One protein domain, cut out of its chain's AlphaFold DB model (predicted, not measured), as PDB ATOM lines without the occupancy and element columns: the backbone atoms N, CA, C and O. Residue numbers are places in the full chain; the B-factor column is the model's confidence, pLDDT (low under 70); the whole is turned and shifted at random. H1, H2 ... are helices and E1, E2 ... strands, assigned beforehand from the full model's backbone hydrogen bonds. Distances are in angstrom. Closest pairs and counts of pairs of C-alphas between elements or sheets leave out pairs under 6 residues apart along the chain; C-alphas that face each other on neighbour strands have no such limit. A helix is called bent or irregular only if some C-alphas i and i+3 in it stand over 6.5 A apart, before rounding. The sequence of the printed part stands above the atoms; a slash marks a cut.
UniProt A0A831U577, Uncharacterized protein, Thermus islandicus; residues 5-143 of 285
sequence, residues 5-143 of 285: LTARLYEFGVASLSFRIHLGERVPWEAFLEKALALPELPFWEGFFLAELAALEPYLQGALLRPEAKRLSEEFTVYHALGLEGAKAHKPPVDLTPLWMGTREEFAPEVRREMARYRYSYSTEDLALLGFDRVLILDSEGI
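AT A GLANCE: This is residues 5 to 143 of the 285 residues of an uncharacterized protein of Thermus islandicus (UniProt A0A831U577). Two loosely joined lobes make an elongated whole: a small three-stranded sheet, E3, E5 and E4, with the short helices H1, H3 and H4 round its margins, and a smaller lobe in which the hairpin E1 and E2 has H2 beside it. Residues 61 to 76 lead from the end of H2 in the smaller lobe back to E3 in the larger one. The printed part has 139 residues, with four named helices and five named strands in the order E1 E2 H1 H2 E3 H3 H4 E4 E5. The class is mixed, helices and strands, with under half of the residues, 63, in named elements; the larger sheet, in the order E3, E5, E4, is mixed and the smaller one antiparallel. The whole is loose, with a radius of gyration of the C-alphas of 17.8 A and spans of 52 by 31 by 29 A.

HOW THE PARTS SIT: E1, residues 5 to 9, and E2, residues 15 to 20, form an antiparallel hairpin at 158 degrees, with N 6 and O 18 at 2.9 A, within hydrogen-bond range. H1, residues 29 to 38, and H2, residues 48 to 60, are apart. The closest C-alphas of E2 and H2, those of Leu 17 and Phe 49, are 6.7 A apart. E3, residues 77 to 81, is near E2, with 8 pairs of C-alphas within 10 A. E3 is parallel to E5, residues 134 to 138, at 10 degrees, with N 79 and O 135 at 2.8 A. E5 forms an antiparallel hairpin with E4, residues 127 to 130, at 177 degrees, with N 127 and O 138 at 2.7 A. H1, H3, residues 97 to 101, and H4, residues 109 to 118, are on this sheet but each only grazes it. H3 touches H1, closest at the C-alphas of Leu 33 and Leu 99, 7.1 A. H3 also touches H4, closest at those of Thr 97 and Arg 112, 6.6 A. Every O i to N i+4 pair is within hydrogen-bond range in H1 and H3, against 6 of 9 in H2 and 4 of 6 in H4.

IN THESE COORDINATES: E1 begins at C-alpha 5, (-45.495, 17.454, -39.390). E2 is 16.4 A long, H1 14.2 A and H4 15.3 A. H2, 18.7 A long, is irregular, but only just: C-alphas 55 and 58 are 6.9 A apart. E5 ends at C-alpha 138, (-53.306, -1.609, -32.672).

THE WHOLE: The two C-alphas farthest apart, those of Gly 62 and Pro 109, are 53.3 A apart. The printed part has no cut. The links from H2 to E3, 16 residues, and from E3 to H3, 15 residues, are long. The mean pLDDT of the printed part is 92.2, and no printed residue is under 70.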
ATOM      1  N   LEU A   5     -46.936  17.545 -39.598       95.25
ATOM      2  CA  LEU A   5     -45.495  17.454 -39.390       95.25
ATOM      3  C   LEU A   5     -45.165  17.866 -37.952       95.25
ATOM      4  O   LEU A   5     -45.560  18.945 -37.509       95.25
ATOM      5  N   THR A   6     -44.426  17.027 -37.238       94.75
ATOM      6  CA  THR A   6     -43.866  17.348 -35.923       94.75
ATOM      7  C   THR A   6     -42.357  17.191 -35.952       94.75
ATOM      8  O   THR A   6     -41.841  16.303 -36.625       94.75
ATOM      9  N   ALA A   7     -41.657  18.031 -35.193       95.12
ATOM     10  CA  ALA A   7     -40.228  17.897 -34.954       95.12
ATOM     11  C   ALA A   7     -39.978  17.771 -33.449       95.12
ATOM     12  O   ALA A   7     -40.502  18.564 -32.663       95.12
ATOM     13  N   ARG A   8     -39.184  16.777 -33.053       93.56
ATOM     14  CA  ARG A   8     -38.729  16.553 -31.679       93.56
ATOM     15  C   ARG A   8     -37.213  16.689 -31.643       93.56
ATOM     16  O   ARG A   8     -36.516  16.117 -32.474       93.56
ATOM     17  N   LEU A   9     -36.708  17.465 -30.690       91.88
ATOM     18  CA  LEU A   9     -35.277  17.685 -30.499       91.88
ATOM     19  C   LEU A   9     -34.838  16.982 -29.219       91.88
ATOM     20  O   LEU A   9     -35.401  17.232 -28.154       91.88
ATOM     21  N   TYR A  10     -33.840  16.117 -29.335       90.06
ATOM     22  CA  TYR A  10     -33.249  15.400 -28.218       90.06
ATOM     23  C   TYR A  10     -31.995  16.122 -27.724       90.06
ATOM     24  O   TYR A  10     -31.137  16.533 -28.505       90.06
ATOM     25  N   GLU A  11     -31.852  16.236 -26.402       85.38
ATOM     26  CA  GLU A  11     -30.741  16.955 -25.750       85.38
ATOM     27  C   GLU A  11     -29.355  16.333 -25.999       85.38
ATOM     28  O   GLU A  11     -28.323  16.955 -25.717       85.38
ATOM     29  N   PHE A  12     -29.330  15.103 -26.513       85.31
ATOM     30  CA  PHE A  12     -28.113  14.392 -26.878       85.31
ATOM     31  C   PHE A  12     -27.672  14.605 -28.330       85.31
ATOM     32  O   PHE A  12     -26.594  14.139 -28.644       85.31
ATOM     33  N   GLY A  13     -28.413  15.344 -29.172       86.94
ATOM     34  CA  GLY A  13     -27.912  15.766 -30.494       86.94
ATOM     35  C   GLY A  13     -28.790  15.429 -31.699       86.94
ATOM     36  O   GLY A  13     -28.494  15.879 -32.805       86.94
ATOM     37  N   VAL A  14     -29.899  14.710 -31.503       92.19
ATOM     38  CA  VAL A  14     -30.751  14.225 -32.600       92.19
ATOM     39  C   VAL A  14     -32.018  15.060 -32.777       92.19
ATOM     40  O   VAL A  14     -32.681  15.431 -31.810       92.19
ATOM     41  N   ALA A  15     -32.387  15.308 -34.033       93.38
ATOM     42  CA  ALA A  15     -33.696  15.828 -34.414       93.38
ATOM     43  C   ALA A  15     -34.505  14.722 -35.103       93.38
ATOM     44  O   ALA A  15     -34.068  14.178 -36.114       93.38
ATOM     45  N   SER A  16     -35.685  14.418 -34.572       95.38
ATOM     46  CA  SER A  16     -36.663  13.524 -35.193       95.38
ATOM     47  C   SER A  16     -37.755  14.347 -35.865       95.38
ATOM     48  O   SER A  16     -38.270  15.298 -35.272       95.38
ATOM     49  N   LEU A  17     -38.113  13.991 -37.098       96.12
ATOM     50  CA  LEU A  17     -39.247  14.565 -37.810       96.12
ATOM     51  C   LEU A  17     -40.255  13.455 -38.106       96.12
ATOM     52  O   LEU A  17     -39.888  12.415 -38.642       96.12
ATOM     53  N   SER A  18     -41.532  13.691 -37.804       95.62
ATOM     54  CA  SER A  18     -42.612  12.740 -38.084       95.62
ATOM     55  C   SER A  18     -43.718  13.406 -38.892       95.62
ATOM     56  O   SER A  18     -44.176  14.493 -38.539       95.62
ATOM     57  N   PHE A  19     -44.160  12.766 -39.978       96.44
ATOM     58  CA  PHE A  19     -45.300  13.227 -40.770       96.44
ATOM     59  C   PHE A  19     -46.457  12.236 -40.643       96.44
ATOM     60  O   PHE A  19     -46.391  11.110 -41.134       96.44
ATOM     61  N   ARG A  20     -47.540  12.650 -39.983       94.62
ATOM     62  CA  ARG A  20     -48.681  11.779 -39.675       94.62
ATOM     63  C   ARG A  20     -49.814  11.987 -40.671       94.62
ATOM     64  O   ARG A  20     -50.311  13.103 -40.830       94.62
ATOM     65  N   ILE A  21     -50.257  10.900 -41.302       95.25
ATOM     66  CA  ILE A  21     -51.348  10.898 -42.285       95.25
ATOM     67  C   ILE A  21     -52.546  10.168 -41.689       95.25
ATOM     68  O   ILE A  21     -52.471   8.984 -41.373       95.25
ATOM     69  N   HIS A  22     -53.677  10.860 -41.578       94.38
ATOM     70  CA  HIS A  22     -54.923  10.233 -41.156       94.38
ATOM     71  C   HIS A  22     -55.595   9.529 -42.345       94.38
ATOM     72  O   HIS A  22     -55.943  10.171 -43.336       94.38
ATOM     73  N   LEU A  23     -55.779   8.206 -42.255       93.88
ATOM     74  CA  LEU A  23     -56.357   7.400 -43.341       93.88
ATOM     75  C   LEU A  23     -57.895   7.357 -43.337       93.88
ATOM     76  O   LEU A  23     -58.484   6.985 -44.357       93.88
ATOM     77  N   GLY A  24     -58.524   7.754 -42.228       93.38
ATOM     78  CA  GLY A  24     -59.972   7.772 -42.013       93.38
ATOM     79  C   GLY A  24     -60.378   7.145 -40.674       93.38
ATOM     80  O   GLY A  24     -59.588   6.445 -40.046       93.38
ATOM     81  N   GLU A  25     -61.624   7.375 -40.252       91.94
ATOM     82  CA  GLU A  25     -62.170   6.841 -38.990       91.94
ATOM     83  C   GLU A  25     -62.517   5.348 -39.068       91.94
ATOM     84  O   GLU A  25     -62.349   4.606 -38.103       91.94
ATOM     85  N   ARG A  26     -63.017   4.897 -40.225       94.81
ATOM     86  CA  ARG A  26     -63.339   3.494 -40.507       94.81
ATOM     87  C   ARG A  26     -62.857   3.146 -41.900       94.81
ATOM     88  O   ARG A  26     -63.388   3.645 -42.891       94.81
ATOM     89  N   VAL A  27     -61.844   2.293 -41.969       95.56
ATOM     90  CA  VAL A  27     -61.194   1.914 -43.222       95.56
ATOM     91  C   VAL A  27     -61.259   0.393 -43.363       95.56
ATOM     92  O   VAL A  27     -60.837  -0.310 -42.445       95.56
ATOM     93  N   PRO A  28     -61.776  -0.145 -44.486       95.75
ATOM     94  CA  PRO A  28     -61.692  -1.576 -44.761       95.75
ATOM     95  C   PRO A  28     -60.237  -2.048 -44.743       95.75
ATOM     96  O   PRO A  28     -59.371  -1.365 -45.290       95.75
ATOM     97  N   TRP A  29     -59.977  -3.226 -44.172       94.50
ATOM     98  CA  TRP A  29     -58.615  -3.750 -43.996       94.50
ATOM     99  C   TRP A  29     -57.776  -3.710 -45.280       94.50
ATOM    100  O   TRP A  29     -56.659  -3.205 -45.269       94.50
ATOM    101  N   GLU A  30     -58.335  -4.152 -46.409       95.06
ATOM    102  CA  GLU A  30     -57.598  -4.166 -47.679       95.06
ATOM    103  C   GLU A  30     -57.229  -2.772 -48.189       95.06
ATOM    104  O   GLU A  30     -56.141  -2.587 -48.735       95.06
ATOM    105  N   ALA A  31     -58.102  -1.785 -47.967       96.06
ATOM    106  CA  ALA A  31     -57.839  -0.396 -48.327       96.06
ATOM    107  C   ALA A  31     -56.825   0.252 -47.373       96.06
ATOM    108  O   ALA A  31     -56.019   1.077 -47.804       96.06
ATOM    109  N   PHE A  32     -56.845  -0.118 -46.085       95.75
ATOM    110  CA  PHE A  32     -55.816   0.287 -45.127       95.75
ATOM    111  C   PHE A  32     -54.457  -0.263 -45.551       95.75
ATOM    112  O   PHE A  32     -53.512   0.506 -45.685       95.75
ATOM    113  N   LEU A  33     -54.382  -1.565 -45.833       96.00
ATOM    114  CA  LEU A  33     -53.155  -2.243 -46.231       96.00
ATOM    115  C   LEU A  33     -52.572  -1.666 -47.529       96.00
ATOM    116  O   LEU A  33     -51.384  -1.375 -47.588       96.00
ATOM    117  N   GLU A  34     -53.400  -1.438 -48.550       96.19
ATOM    118  CA  GLU A  34     -52.953  -0.823 -49.805       96.19
ATOM    119  C   GLU A  34     -52.337   0.564 -49.574       96.19
ATOM    120  O   GLU A  34     -51.232   0.839 -50.041       96.19
ATOM    121  N   LYS A  35     -53.007   1.424 -48.797       96.25
ATOM    122  CA  LYS A  35     -52.496   2.766 -48.480       96.25
ATOM    123  C   LYS A  35     -51.245   2.721 -47.606       96.25
ATOM    124  O   LYS A  35     -50.321   3.488 -47.847       96.25
ATOM    125  N   ALA A  36     -51.218   1.846 -46.605       94.81
ATOM    126  CA  ALA A  36     -50.105   1.690 -45.674       94.81
ATOM    127  C   ALA A  36     -48.811   1.256 -46.379       94.81
ATOM    128  O   ALA A  36     -47.726   1.672 -45.978       94.81
ATOM    129  N   LEU A  37     -48.923   0.457 -47.441       95.44
ATOM    130  CA  LEU A  37     -47.778   0.040 -48.247       95.44
ATOM    131  C   LEU A  37     -47.414   1.058 -49.333       95.44
ATOM    132  O   LEU A  37     -46.239   1.253 -49.600       95.44
ATOM    133  N   ALA A  38     -48.393   1.733 -49.940       95.94
ATOM    134  CA  ALA A  38     -48.123   2.674 -51.028       95.94
ATOM    135  C   ALA A  38     -47.621   4.046 -50.552       95.94
ATOM    136  O   ALA A  38     -46.845   4.690 -51.252       95.94
ATOM    137  N   LEU A  39     -48.090   4.532 -49.396       95.69
ATOM    138  CA  LEU A  39     -47.766   5.881 -48.924       95.69
ATOM    139  C   LEU A  39     -46.274   6.080 -48.627       95.69
ATOM    140  O   LEU A  39     -45.773   7.101 -49.089       95.69
ATOM    141  N   PRO A  40     -45.564   5.185 -47.910       94.00
ATOM    142  CA  PRO A  40     -44.131   5.351 -47.640       94.00
ATOM    143  C   PRO A  40     -43.268   5.373 -48.908       94.00
ATOM    144  O   PRO A  40     -42.252   6.050 -48.944       94.00
ATOM    145  N   GLU A  41     -43.721   4.711 -49.974       93.56
ATOM    146  CA  GLU A  41     -42.992   4.584 -51.244       93.56
ATOM    147  C   GLU A  41     -43.234   5.761 -52.207       93.56
ATOM    148  O   GLU A  41     -42.810   5.741 -53.365       93.56
ATOM    149  N   LEU A  42     -43.970   6.794 -51.782       95.06
ATOM    150  CA  LEU A  42     -44.211   7.953 -52.633       95.06
ATOM    151  C   LEU A  42     -42.911   8.750 -52.845       95.06
ATOM    152  O   LEU A  42     -42.315   9.188 -51.861       95.06
ATOM    153  N   PRO A  43     -42.562   9.123 -54.096       94.25
ATOM    154  CA  PRO A  43     -41.402   9.982 -54.380       94.25
ATOM    155  C   PRO A  43     -41.455  11.349 -53.684       94.25
ATOM    156  O   PRO A  43     -40.460  12.054 -53.602       94.25
ATOM    157  N   PHE A  44     -42.631  11.740 -53.181       91.81
ATOM    158  CA  PHE A  44     -42.816  12.938 -52.367       91.81
ATOM    159  C   PHE A  44     -41.869  12.996 -51.159       91.81
ATOM    160  O   PHE A  44     -41.470  14.093 -50.782       91.81
ATOM    161  N   TRP A  45     -41.519  11.855 -50.556       93.25
ATOM    162  CA  TRP A  45     -40.671  11.827 -49.361       93.25
ATOM    163  C   TRP A  45     -39.195  12.070 -49.657       93.25
ATOM    164  O   TRP A  45     -38.460  12.466 -48.751       93.25
ATOM    165  N   GLU A  46     -38.768  11.906 -50.913       91.75
ATOM    166  CA  GLU A  46     -37.383  12.118 -51.321       91.75
ATOM    167  C   GLU A  46     -36.949  13.558 -51.013       91.75
ATOM    168  O   GLU A  46     -37.379  14.528 -51.638       91.75
ATOM    169  N   GLY A  47     -36.099  13.708 -49.995       91.25
ATOM    170  CA  GLY A  47     -35.590  15.003 -49.551       91.25
ATOM    171  C   GLY A  47     -36.586  15.880 -48.784       91.25
ATOM    172  O   GLY A  47     -36.167  16.922 -48.282       91.25
ATOM    173  N   PHE A  48     -37.854  15.475 -48.625       94.50
ATOM    174  CA  PHE A  48     -38.868  16.255 -47.901       94.50
ATOM    175  C   PHE A  48     -38.432  16.543 -46.460       94.50
ATOM    176  O   PHE A  48     -38.285  17.701 -46.076       94.50
ATOM    177  N   PHE A  49     -38.129  15.502 -45.679       94.25
ATOM    178  CA  PHE A  49     -37.720  15.667 -44.280       94.25
ATOM    179  C   PHE A  49     -36.405  16.439 -44.133       94.25
ATOM    180  O   PHE A  49     -36.251  17.229 -43.203       94.25
ATOM    181  N   LEU A  50     -35.470  16.270 -45.071       91.31
ATOM    182  CA  LEU A  50     -34.216  17.025 -45.076       91.31
ATOM    183  C   LEU A  50     -34.447  18.514 -45.351       91.31
ATOM    184  O   LEU A  50     -33.804  19.351 -44.717       91.31
ATOM    185  N   ALA A  51     -35.365  18.849 -46.260       93.25
ATOM    186  CA  ALA A  51     -35.741  20.228 -46.545       93.25
ATOM    187  C   ALA A  51     -36.429  20.884 -45.338       93.25
ATOM    188  O   ALA A  51     -36.070  22.001 -44.967       93.25
ATOM    189  N   GLU A  52     -37.348  20.174 -44.681       94.62
ATOM    190  CA  GLU A  52     -38.018  20.656 -43.466       94.62
ATOM    191  C   GLU A  52     -37.027  20.849 -42.307       94.62
ATOM    192  O   GLU A  52     -37.034  21.881 -41.635       94.62
ATOM    193  N   LEU A  53     -36.091  19.915 -42.109       91.88
ATOM    194  CA  LEU A  53     -35.025  20.070 -41.117       91.88
ATOM    195  C   LEU A  53     -34.114  21.269 -41.438       91.88
ATOM    196  O   LEU A  53     -33.744  22.020 -40.537       91.88
ATOM    197  N   ALA A  54     -33.763  21.477 -42.710       91.25
ATOM    198  CA  ALA A  54     -32.982  22.639 -43.138       91.25
ATOM    199  C   ALA A  54     -33.732  23.963 -42.904       91.25
ATOM    200  O   ALA A  54     -33.109  24.968 -42.568       91.25
ATOM    201  N   ALA A  55     -35.063  23.970 -43.023       92.69
ATOM    202  CA  ALA A  55     -35.887  25.134 -42.701       92.69
ATOM    203  C   ALA A  55     -35.931  25.434 -41.189       92.69
ATOM    204  O   ALA A  55     -36.062  26.597 -40.802       92.69
ATOM    205  N   LEU A  56     -35.784  24.416 -40.332       90.69
ATOM    206  CA  LEU A  56     -35.718  24.575 -38.874       90.69
ATOM    207  C   LEU A  56     -34.347  25.058 -38.380       90.69
ATOM    208  O   LEU A  56     -34.266  25.773 -37.380       90.69
ATOM    209  N   GLU A  57     -33.267  24.706 -39.073       88.50
ATOM    210  CA  GLU A  57     -31.887  24.956 -38.643       88.50
ATOM    211  C   GLU A  57     -31.556  26.422 -38.287       88.50
ATOM    212  O   GLU A  57     -30.913  26.628 -37.252       88.50
ATOM    213  N   PRO A  58     -32.015  27.459 -39.026       91.50
ATOM    214  CA  PRO A  58     -31.787  28.857 -38.653       91.50
ATOM    215  C   PRO A  58     -32.279  29.209 -37.243       91.50
ATOM    216  O   PRO A  58     -31.654  30.013 -36.556       91.50
ATOM    217  N   TYR A  59     -33.366  28.580 -36.789       90.88
ATOM    218  CA  TYR A  59     -33.931  28.796 -35.456       90.88
ATOM    219  C   TYR A  59     -33.153  28.062 -34.359       90.88
ATOM    220  O   TYR A  59     -33.254  28.422 -33.187       90.88
ATOM    221  N   LEU A  60     -32.360  27.056 -34.733       88.44
ATOM    222  CA  LEU A  60     -31.580  26.230 -33.815       88.44
ATOM    223  C   LEU A  60     -30.131  26.700 -33.672       88.44
ATOM    224  O   LEU A  60     -29.471  26.296 -32.720       88.44
ATOM    225  N   GLN A  61     -29.631  27.576 -34.553       84.38
ATOM    226  CA  GLN A  61     -28.209  27.959 -34.616       84.38
ATOM    227  C   GLN A  61     -27.584  28.332 -33.264       84.38
ATOM    228  O   GLN A  61     -26.453  27.941 -32.993       84.38
ATOM    229  N   GLY A  62     -28.309  29.051 -32.399       85.06
ATOM    230  CA  GLY A  62     -27.806  29.449 -31.078       85.06
ATOM    231  C   GLY A  62     -27.636  28.298 -30.077       85.06
ATOM    232  O   GLY A  62     -26.930  28.459 -29.085       85.06
ATOM    233  N   ALA A  63     -28.270  27.153 -30.329       85.50
ATOM    234  CA  ALA A  63     -28.202  25.948 -29.505       85.50
ATOM    235  C   ALA A  63     -27.273  24.868 -30.095       85.50
ATOM    236  O   ALA A  63     -26.847  23.963 -29.375       85.50
ATOM    237  N   LEU A  64     -26.934  24.951 -31.387       84.12
ATOM    238  CA  LEU A  64     -26.082  23.970 -32.060       84.12
ATOM    239  C   LEU A  64     -24.607  24.208 -31.714       84.12
ATOM    240  O   LEU A  64     -23.988  25.165 -32.173       84.12
ATOM    241  N   LEU A  65     -24.018  23.305 -30.930       77.31
ATOM    242  CA  LEU A  65     -22.609  23.407 -30.535       77.31
ATOM    243  C   LEU A  65     -21.651  23.070 -31.686       77.31
ATOM    244  O   LEU A  65     -20.619  23.723 -31.843       77.31
ATOM    245  N   ARG A  66     -21.960  22.018 -32.456       78.75
ATOM    246  CA  ARG A  66     -21.141  21.505 -33.568       78.75
ATOM    247  C   ARG A  66     -22.046  20.865 -34.631       78.75
ATOM    248  O   ARG A  66     -22.130  19.641 -34.680       78.75
ATOM    249  N   PRO A  67     -22.761  21.666 -35.438       79.56
ATOM    250  CA  PRO A  67     -23.642  21.126 -36.468       79.56
ATOM    251  C   PRO A  67     -22.847  20.307 -37.491       79.56
ATOM    252  O   PRO A  67     -21.762  20.705 -37.922       79.56
ATOM    253  N   GLU A  68     -23.387  19.154 -37.875       75.31
ATOM    254  CA  GLU A  68     -22.732  18.255 -38.820       75.31
ATOM    255  C   GLU A  68     -22.827  18.745 -40.266       75.31
ATOM    256  O   GLU A  68     -23.894  19.143 -40.736       75.31
ATOM    257  N   ALA A  69     -21.731  18.596 -41.015       70.81
ATOM    258  CA  ALA A  69     -21.729  18.808 -42.463       70.81
ATOM    259  C   ALA A  69     -22.361  17.637 -43.239       70.81
ATOM    260  O   ALA A  69     -23.006  17.853 -44.262       70.81
ATOM    261  N   LYS A  70     -22.178  16.394 -42.764       77.31
ATOM    262  CA  LYS A  70     -22.773  15.181 -43.345       77.31
ATOM    263  C   LYS A  70     -23.575  14.443 -42.282       77.31
ATOM    264  O   LYS A  70     -23.002  13.705 -41.477       77.31
ATOM    265  N   ARG A  71     -24.888  14.632 -42.354       82.31
ATOM    266  CA  ARG A  71     -25.864  14.071 -41.422       82.31
ATOM    267  C   ARG A  71     -26.012  12.571 -41.635       82.31
ATOM    268  O   ARG A  71     -26.011  12.102 -42.775       82.31
ATOM    269  N   LEU A  72     -26.117  11.843 -40.533       87.94
ATOM    270  CA  LEU A  72     -26.679  10.498 -40.523       87.94
ATOM    271  C   LEU A  72     -28.210  10.614 -40.463       87.94
ATOM    272  O   LEU A  72     -28.736  11.588 -39.919       87.94
ATOM    273  N   SER A  73     -28.918   9.638 -41.020       90.94
ATOM    274  CA  SER A  73     -30.378   9.577 -40.984       90.94
ATOM    275  C   SER A  73     -30.837   8.134 -40.849       90.94
ATOM    276  O   SER A  73     -30.258   7.248 -41.470       90.94
ATOM    277  N   GLU A  74     -31.900   7.942 -40.080       92.19
ATOM    278  CA  GLU A  74     -32.629   6.686 -39.934       92.19
ATOM    279  C   GLU A  74     -34.101   6.970 -40.226       92.19
ATOM    280  O   GLU A  74     -34.606   8.049 -39.899       92.19
ATOM    281  N   GLU A  75     -34.779   6.014 -40.851       93.00
ATOM    282  CA  GLU A  75     -36.168   6.151 -41.278       93.00
ATOM    283  C   GLU A  75     -36.956   4.915 -40.860       93.00
ATOM    284  O   GLU A  75     -36.485   3.785 -40.980       93.00
ATOM    285  N   PHE A  76     -38.174   5.129 -40.369       95.50
ATOM    286  CA  PHE A  76     -39.096   4.046 -40.061       95.50
ATOM    287  C   PHE A  76     -40.543   4.500 -40.254       95.50
ATOM    288  O   PHE A  76     -40.867   5.687 -40.173       95.50
ATOM    289  N   THR A  77     -41.433   3.546 -40.507       96.69
ATOM    290  CA  THR A  77     -42.863   3.798 -40.712       96.69
ATOM    291  C   THR A  77     -43.685   3.268 -39.545       96.69
ATOM    292  O   THR A  77     -43.552   2.113 -39.147       96.69
ATOM    293  N   VAL A  78     -44.607   4.085 -39.033       97.25
ATOM    294  CA  VAL A  78     -45.562   3.663 -38.001       97.25
ATOM    295  C   VAL A  78     -46.953   3.498 -38.600       97.25
ATOM    296  O   VAL A  78     -47.525   4.432 -39.162       97.25
ATOM    297  N   TYR A  79     -47.525   2.316 -38.419       96.62
ATOM    298  CA  TYR A  79     -48.922   2.020 -38.685       96.62
ATOM    299  C   TYR A  79     -49.687   2.035 -37.371       96.62
ATOM    300  O   TYR A  79     -49.382   1.261 -36.468       96.62
ATOM    301  N   HIS A  80     -50.701   2.888 -37.267       95.50
ATOM    302  CA  HIS A  80     -51.547   2.971 -36.081       95.50
ATOM    303  C   HIS A  80     -53.013   2.821 -36.458       95.50
ATOM    304  O   HIS A  80     -53.484   3.470 -37.397       95.50
ATOM    305  N   ALA A  81     -53.732   1.963 -35.738       94.69
ATOM    306  CA  ALA A  81     -55.175   1.830 -35.870       94.69
ATOM    307  C   ALA A  81     -55.843   1.644 -34.504       94.69
ATOM    308  O   ALA A  81     -55.339   0.927 -33.637       94.69
ATOM    309  N   LEU A  82     -57.019   2.258 -34.351       93.62
ATOM    310  CA  LEU A  82     -57.844   2.180 -33.145       93.62
ATOM    311  C   LEU A  82     -58.648   0.870 -33.109       93.62
ATOM    312  O   LEU A  82     -59.877   0.858 -33.210       93.62
ATOM    313  N   GLY A  83     -57.929  -0.246 -33.037       89.88
ATOM    314  CA  GLY A  83     -58.484  -1.589 -32.981       89.88
ATOM    315  C   GLY A  83     -59.019  -2.098 -34.321       89.88
ATOM    316  O   GLY A  83     -58.807  -1.524 -35.390       89.88
ATOM    317  N   LEU A  84     -59.700  -3.240 -34.252       91.69
ATOM    318  CA  LEU A  84     -60.370  -3.885 -35.379       91.69
ATOM    319  C   LEU A  84     -61.805  -4.193 -34.965       91.69
ATOM    320  O   LEU A  84     -62.043  -4.774 -33.905       91.69
ATOM    321  N   GLU A  85     -62.771  -3.808 -35.796       90.44
ATOM    322  CA  GLU A  85     -64.185  -3.991 -35.476       90.44
ATOM    323  C   GLU A  85     -64.510  -5.476 -35.239       90.44
ATOM    324  O   GLU A  85     -64.175  -6.346 -36.043       90.44
ATOM    325  N   GLY A  86     -65.142  -5.772 -34.098       88.31
ATOM    326  CA  GLY A  86     -65.530  -7.133 -33.722       88.31
ATOM    327  C   GLY A  86     -64.389  -8.040 -33.244       88.31
ATOM    328  O   GLY A  86     -64.631  -9.227 -33.022       88.31
ATOM    329  N   ALA A  87     -63.170  -7.522 -33.051       91.62
ATOM    330  CA  ALA A  87     -62.032  -8.317 -32.603       91.62
ATOM    331  C   ALA A  87     -61.170  -7.618 -31.547       91.62
ATOM    332  O   ALA A  87     -61.124  -6.399 -31.429       91.62
ATOM    333  N   LYS A  88     -60.454  -8.436 -30.774       92.88
ATOM    334  CA  LYS A  88     -59.485  -7.988 -29.773       92.88
ATOM    335  C   LYS A  88     -58.123  -7.760 -30.429       92.88
ATOM    336  O   LYS A  88     -57.648  -8.636 -31.153       92.88
ATOM    337  N   ALA A  89     -57.474  -6.625 -30.164       92.81
ATOM    338  CA  ALA A  89     -56.237  -6.241 -30.854       92.81
ATOM    339  C   ALA A  89     -55.071  -7.215 -30.604       92.81
ATOM    340  O   ALA A  89     -54.302  -7.512 -31.520       92.81
ATOM    341  N   HIS A  90     -54.990  -7.811 -29.407       92.44
ATOM    342  CA  HIS A  90     -53.977  -8.825 -29.084       92.44
ATOM    343  C   HIS A  90     -54.119 -10.128 -29.897       92.44
ATOM    344  O   HIS A  90     -53.213 -10.967 -29.859       92.44
ATOM    345  N   LYS A  91     -55.211 -10.316 -30.651       92.06
ATOM    346  CA  LYS A  91     -55.406 -11.448 -31.564       92.06
ATOM    347  C   LYS A  91     -56.225 -11.015 -32.792       92.06
ATOM    348  O   LYS A  91     -57.405 -11.360 -32.898       92.06
ATOM    349  N   PRO A  92     -55.614 -10.259 -33.716       92.69
ATOM    350  CA  PRO A  92     -56.308  -9.720 -34.869       92.69
ATOM    351  C   PRO A  92     -56.696 -10.865 -35.820       92.69
ATOM    352  O   PRO A  92     -55.902 -11.787 -36.019       92.69
ATOM    353  N   PRO A  93     -57.891 -10.826 -36.435       93.25
ATOM    354  CA  PRO A  93     -58.353 -11.839 -37.387       93.25
ATOM    355  C   PRO A  93     -57.768 -11.639 -38.797       93.25
ATOM    356  O   PRO A  93     -58.245 -12.250 -39.749       93.25
ATOM    357  N   VAL A  94     -56.772 -10.764 -38.936       93.50
ATOM    358  CA  VAL A  94     -56.147 -10.373 -40.201       93.50
ATOM    359  C   VAL A  94     -54.663 -10.709 -40.194       93.50
ATOM    360  O   VAL A  94     -54.029 -10.801 -39.140       93.50
ATOM    361  N   ASP A  95     -54.109 -10.877 -41.390       93.12
ATOM    362  CA  ASP A  95     -52.687 -11.108 -41.568       93.12
ATOM    363  C   ASP A  95     -51.894  -9.798 -41.490       93.12
ATOM    364  O   ASP A  95     -52.028  -8.930 -42.349       93.12
ATOM    365  N   LEU A  96     -51.046  -9.674 -40.469       95.56
ATOM    366  CA  LEU A  96     -50.188  -8.506 -40.261       95.56
ATOM    367  C   LEU A  96     -48.830  -8.614 -40.961       95.56
ATOM    368  O   LEU A  96     -48.106  -7.622 -41.024       95.56
ATOM    369  N   THR A  97     -48.470  -9.790 -41.485       95.69
ATOM    370  CA  THR A  97     -47.155 -10.020 -42.101       95.69
ATOM    371  C   THR A  97     -46.857  -9.059 -43.257       95.69
ATOM    372  O   THR A  97     -45.740  -8.551 -43.287       95.69
ATOM    373  N   PRO A  98     -47.814  -8.702 -44.138       96.06
ATOM    374  CA  PRO A  98     -47.563  -7.704 -45.174       96.06
ATOM    375  C   PRO A  98     -47.143  -6.333 -44.634       96.06
ATOM    376  O   PRO A  98     -46.244  -5.707 -45.185       96.06
ATOM    377  N   LEU A  99     -47.754  -5.873 -43.535       95.94
ATOM    378  CA  LEU A  99     -47.365  -4.616 -42.892       95.94
ATOM    379  C   LEU A  99     -46.017  -4.736 -42.199       95.94
ATOM    380  O   LEU A  99     -45.262  -3.785 -42.211       95.94
ATOM    381  N   TRP A 100     -45.704  -5.882 -41.598       95.75
ATOM    382  CA  TRP A 100     -44.411  -6.088 -40.945       95.75
ATOM    383  C   TRP A 100     -43.252  -6.147 -41.951       95.75
ATOM    384  O   TRP A 100     -42.186  -5.604 -41.686       95.75
ATOM    385  N   MET A 101     -43.485  -6.767 -43.112       95.19
ATOM    386  CA  MET A 101     -42.496  -6.933 -44.184       95.19
ATOM    387  C   MET A 101     -42.446  -5.763 -45.168       95.19
ATOM    388  O   MET A 101     -41.502  -5.667 -45.944       95.19
ATOM    389  N   GLY A 102     -43.479  -4.918 -45.206       94.75
ATOM    390  CA  GLY A 102     -43.561  -3.814 -46.160       94.75
ATOM    391  C   GLY A 102     -43.956  -4.181 -47.584       94.75
ATOM    392  O   GLY A 102     -43.888  -3.339 -48.472       94.75
ATOM    393  N   THR A 103     -44.373  -5.420 -47.825       94.38
ATOM    394  CA  THR A 103     -44.699  -5.920 -49.165       94.38
ATOM    395  C   THR A 103     -45.859  -6.909 -49.105       94.38
ATOM    396  O   THR A 103     -46.190  -7.450 -48.049       94.38
ATOM    397  N   ARG A 104     -46.508  -7.149 -50.245       92.38
ATOM    398  CA  ARG A 104     -47.541  -8.179 -50.401       92.38
ATOM    399  C   ARG A 104     -46.955  -9.358 -51.161       92.38
ATOM    400  O   ARG A 104     -46.855  -9.319 -52.383       92.38
ATOM    401  N   GLU A 105     -46.622 -10.415 -50.429       92.19
ATOM    402  CA  GLU A 105     -46.041 -11.639 -50.982       92.19
ATOM    403  C   GLU A 105     -46.602 -12.890 -50.296       92.19
ATOM    404  O   GLU A 105     -47.270 -12.826 -49.259       92.19
ATOM    405  N   GLU A 106     -46.316 -14.052 -50.882       92.69
ATOM    406  CA  GLU A 106     -46.549 -15.336 -50.231       92.69
ATOM    407  C   GLU A 106     -45.393 -15.630 -49.264       92.69
ATOM    408  O   GLU A 106     -44.331 -16.120 -49.644       92.69
ATOM    409  N   PHE A 107     -45.587 -15.286 -47.990       94.12
ATOM    410  CA  PHE A 107     -44.553 -15.454 -46.973       94.12
ATOM    411  C   PHE A 107     -44.435 -16.898 -46.491       94.12
ATOM    412  O   PHE A 107     -45.427 -17.540 -46.123       94.12
ATOM    413  N   ALA A 108     -43.193 -17.370 -46.386       95.06
ATOM    414  CA  ALA A 108     -42.888 -18.654 -45.776       95.06
ATOM    415  C   ALA A 108     -43.365 -18.699 -44.302       95.06
ATOM    416  O   ALA A 108     -43.341 -17.674 -43.608       95.06
ATOM    417  N   PRO A 109     -43.778 -19.867 -43.773       93.19
ATOM    418  CA  PRO A 109     -44.224 -20.003 -42.382       93.19
ATOM    419  C   PRO A 109     -43.206 -19.514 -41.338       93.19
ATOM    420  O   PRO A 109     -43.590 -19.105 -40.243       93.19
ATOM    421  N   GLU A 110     -41.916 -19.559 -41.664       95.19
ATOM    422  CA  GLU A 110     -40.785 -19.057 -40.879       95.19
ATOM    423  C   GLU A 110     -40.940 -17.567 -40.559       95.19
ATOM    424  O   GLU A 110     -40.810 -17.188 -39.397       95.19
ATOM    425  N   VAL A 111     -41.311 -16.753 -41.553       94.44
ATOM    426  CA  VAL A 111     -41.488 -15.295 -41.425       94.44
ATOM    427  C   VAL A 111     -42.553 -14.984 -40.376       94.44
ATOM    428  O   VAL A 111     -42.377 -14.134 -39.510       94.44
ATOM    429  N   ARG A 112     -43.656 -15.741 -40.389       92.81
ATOM    430  CA  ARG A 112     -44.751 -15.582 -39.421       92.81
ATOM    431  C   ARG A 112     -44.328 -15.973 -38.007       92.81
ATOM    432  O   ARG A 112     -44.762 -15.343 -37.042       92.81
ATOM    433  N   ARG A 113     -43.490 -17.009 -37.873       93.31
ATOM    434  CA  ARG A 113     -42.923 -17.421 -36.578       93.31
ATOM    435  C   ARG A 113     -41.942 -16.386 -36.042       93.31
ATOM    436  O   ARG A 113     -41.924 -16.153 -34.839       93.31
ATOM    437  N   GLU A 114     -41.160 -15.767 -36.916       93.56
ATOM    438  CA  GLU A 114     -40.246 -14.693 -36.545       93.56
ATOM    439  C   GLU A 114     -40.997 -13.429 -36.123       93.56
ATOM    440  O   GLU A 114     -40.772 -12.943 -35.017       93.56
ATOM    441  N   MET A 115     -41.970 -12.979 -36.919       94.94
ATOM    442  CA  MET A 115     -42.856 -11.857 -36.588       94.94
ATOM    443  C   MET A 115     -43.503 -12.030 -35.204       94.94
ATOM    444  O   MET A 115     -43.610 -11.081 -34.430       94.94
ATOM    445  N   ALA A 116     -43.901 -13.257 -34.847       92.62
ATOM    446  CA  ALA A 116     -44.494 -13.546 -33.543       92.62
ATOM    447  C   ALA A 116     -43.549 -13.280 -32.353       92.62
ATOM    448  O   ALA A 116     -44.038 -13.055 -31.247       92.62
ATOM    449  N   ARG A 117     -42.221 -13.278 -32.552       93.44
ATOM    450  CA  ARG A 117     -41.231 -12.969 -31.501       93.44
ATOM    451  C   ARG A 117     -41.219 -11.492 -31.116       93.44
ATOM    452  O   ARG A 117     -40.882 -11.180 -29.978       93.44
ATOM    453  N   TYR A 118     -41.600 -10.617 -32.043       94.19
ATOM    454  CA  TYR A 118     -41.598  -9.162 -31.873       94.19
ATOM    455  C   TYR A 118     -43.001  -8.598 -31.617       94.19
ATOM    456  O   TYR A 118     -43.267  -7.416 -31.835       94.19
ATOM    457  N   ARG A 119     -43.911  -9.465 -31.161       95.19
ATOM    458  CA  ARG A 119     -45.303  -9.158 -30.847       95.19
ATOM    459  C   ARG A 119     -45.464  -8.928 -29.341       95.19
ATOM    460  O   ARG A 119     -45.183  -9.825 -28.548       95.19
ATOM    461  N   TYR A 120     -45.986  -7.771 -28.952       94.00
ATOM    462  CA  TYR A 120     -46.155  -7.359 -27.559       94.00
ATOM    463  C   TYR A 120     -47.582  -6.869 -27.312       94.00
ATOM    464  O   TYR A 120     -48.102  -6.069 -28.077       94.00
ATOM    465  N   SER A 121     -48.208  -7.329 -26.232       92.75
ATOM    466  CA  SER A 121     -49.522  -6.865 -25.773       92.75
ATOM    467  C   SER A 121     -49.497  -6.772 -24.251       92.75
ATOM    468  O   SER A 121     -48.998  -7.692 -23.594       92.75
ATOM    469  N   TYR A 122     -50.008  -5.678 -23.695       88.06
ATOM    470  CA  TYR A 122     -50.190  -5.497 -22.257       88.06
ATOM    471  C   TYR A 122     -51.544  -6.048 -21.788       88.06
ATOM    472  O   TYR A 122     -51.630  -6.762 -20.790       88.06
ATOM    473  N   SER A 123     -52.593  -5.761 -22.551       90.19
ATOM    474  CA  SER A 123     -53.987  -6.142 -22.346       90.19
ATOM    475  C   SER A 123     -54.531  -6.914 -23.558       90.19
ATOM    476  O   SER A 123     -53.808  -7.271 -24.490       90.19
ATOM    477  N   THR A 124     -55.833  -7.212 -23.561       92.38
ATOM    478  CA  THR A 124     -56.481  -7.804 -24.737       92.38
ATOM    479  C   THR A 124     -56.806  -6.781 -25.828       92.38
ATOM    480  O   THR A 124     -57.087  -7.184 -26.962       92.38
ATOM    481  N   GLU A 125     -56.777  -5.488 -25.508       92.50
ATOM    482  CA  GLU A 125     -57.182  -4.400 -26.405       92.50
ATOM    483  C   GLU A 125     -56.012  -3.735 -27.130       92.50
ATOM    484  O   GLU A 125     -56.261  -2.893 -27.986       92.50
ATOM    485  N   ASP A 126     -54.769  -4.139 -26.858       93.19
ATOM    486  CA  ASP A 126     -53.570  -3.562 -27.464       93.19
ATOM    487  C   ASP A 126     -52.627  -4.607 -28.077       93.19
ATOM    488  O   ASP A 126     -52.595  -5.794 -27.735       93.19
ATOM    489  N   LEU A 127     -51.854  -4.131 -29.040       95.00
ATOM    490  CA  LEU A 127     -50.821  -4.848 -29.750       95.00
ATOM    491  C   LEU A 127     -49.800  -3.847 -30.289       95.00
ATOM    492  O   LEU A 127     -50.126  -3.018 -31.131       95.00
ATOM    493  N   ALA A 128     -48.547  -4.040 -29.910       95.62
ATOM    494  CA  ALA A 128     -47.380  -3.516 -30.595       95.62
ATOM    495  C   ALA A 128     -46.667  -4.648 -31.347       95.62
ATOM    496  O   ALA A 128     -46.426  -5.726 -30.802       95.62
ATOM    497  N   LEU A 129     -46.306  -4.406 -32.599       96.75
ATOM    498  CA  LEU A 129     -45.497  -5.303 -33.410       96.75
ATOM    499  C   LEU A 129     -44.311  -4.520 -33.967       96.75
ATOM    500  O   LEU A 129     -44.496  -3.596 -34.759       96.75
ATOM    501  N   LEU A 130     -43.107  -4.896 -33.537       97.25
ATOM    502  CA  LEU A 130     -41.864  -4.255 -33.962       97.25
ATOM    503  C   LEU A 130     -41.292  -4.971 -35.189       97.25
ATOM    504  O   LEU A 130     -41.144  -6.193 -35.188       97.25
ATOM    505  N   GLY A 131     -40.976  -4.214 -36.228       95.12
ATOM    506  CA  GLY A 131     -40.225  -4.624 -37.412       95.12
ATOM    507  C   GLY A 131     -38.962  -3.783 -37.568       95.12
ATOM    508  O   GLY A 131     -38.733  -2.852 -36.798       95.12
ATOM    509  N   PHE A 132     -38.135  -4.146 -38.548       90.94
ATOM    510  CA  PHE A 132     -36.813  -3.544 -38.750       90.94
ATOM    511  C   PHE A 132     -36.884  -2.047 -39.090       90.94
ATOM    512  O   PHE A 132     -36.153  -1.254 -38.516       90.94
ATOM    513  N   ASP A 133     -37.807  -1.666 -39.967       93.44
ATOM    514  CA  ASP A 133     -38.054  -0.288 -40.410       93.44
ATOM    515  C   ASP A 133     -39.517   0.127 -40.182       93.44
ATOM    516  O   ASP A 133     -40.009   1.113 -40.735       93.44
ATOM    517  N   ARG A 134     -40.264  -0.664 -39.404       95.81
ATOM    518  CA  ARG A 134     -41.719  -0.562 -39.295       95.81
ATOM    519  C   ARG A 134     -42.216  -0.883 -37.901       95.81
ATOM    520  O   ARG A 134     -41.739  -1.807 -37.254       95.81
ATOM    521  N   VAL A 135     -43.243  -0.171 -37.461       97.19
ATOM    522  CA  VAL A 135     -43.932  -0.427 -36.194       97.19
ATOM    523  C   VAL A 135     -45.425  -0.462 -36.458       97.19
ATOM    524  O   VAL A 135     -45.973   0.468 -37.040       97.19
ATOM    525  N   LEU A 136     -46.100  -1.516 -36.015       96.94
ATOM    526  CA  LEU A 136     -47.555  -1.590 -36.045       96.94
ATOM    527  C   LEU A 136     -48.105  -1.509 -34.623       96.94
ATOM    528  O   LEU A 136     -47.727  -2.298 -33.759       96.94
ATOM    529  N   ILE A 137     -49.039  -0.591 -34.415       96.56
ATOM    530  CA  ILE A 137     -49.739  -0.358 -33.158       96.56
ATOM    531  C   ILE A 137     -51.237  -0.520 -33.428       96.56
ATOM    532  O   ILE A 137     -51.821   0.204 -34.236       96.56
ATOM    533  N   LEU A 138     -51.857  -1.489 -32.764       95.12
ATOM    534  CA  LEU A 138     -53.306  -1.609 -32.672       95.12
ATOM    535  C   LEU A 138     -53.678  -1.420 -31.208       95.12
ATOM    536  O   LEU A 138     -53.252  -2.218 -30.385       95.12
ATOM    537  N   ASP A 139     -54.471  -0.414 -30.877       92.88
ATOM    538  CA  ASP A 139     -54.936  -0.195 -29.505       92.88
ATOM    539  C   ASP A 139     -56.351   0.405 -29.495       92.88
ATOM    540  O   ASP A 139     -56.901   0.712 -30.549       92.88
ATOM    541  N   SER A 140     -56.974   0.546 -28.326       86.62
ATOM    542  CA  SER A 140     -58.303   1.162 -28.194       86.62
ATOM    543  C   SER A 140     -58.293   2.629 -27.750       86.62
ATOM    544  O   SER A 140     -59.348   3.261 -27.744       86.62
ATOM    545  N   GLU A 141     -57.147   3.162 -27.335       83.75
ATOM    546  CA  GLU A 141     -57.033   4.440 -26.609       83.75
ATOM    547  C   GLU A 141     -56.342   5.548 -27.421       83.75
ATOM    548  O   GLU A 141     -56.354   6.715 -27.042       83.75
ATOM    549  N   GLY A 142     -55.779   5.200 -28.571       81.06
ATOM    550  CA  GLY A 142     -55.010   6.071 -29.439       81.06
ATOM    551  C   GLY A 142     -53.630   6.427 -28.904       81.06
ATOM    552  O   GLY A 142     -53.164   7.541 -29.151       81.06
ATOM    553  N   ILE A 143     -52.989   5.515 -28.174       82.25
ATOM    554  CA  ILE A 143     -51.724   5.781 -27.482       82.25
ATOM    555  C   ILE A 143     -50.542   5.631 -28.446       82.25
ATOM    556  O   ILE A 143     -50.337   4.591 -29.065       82.25
TER     557      ILE A 143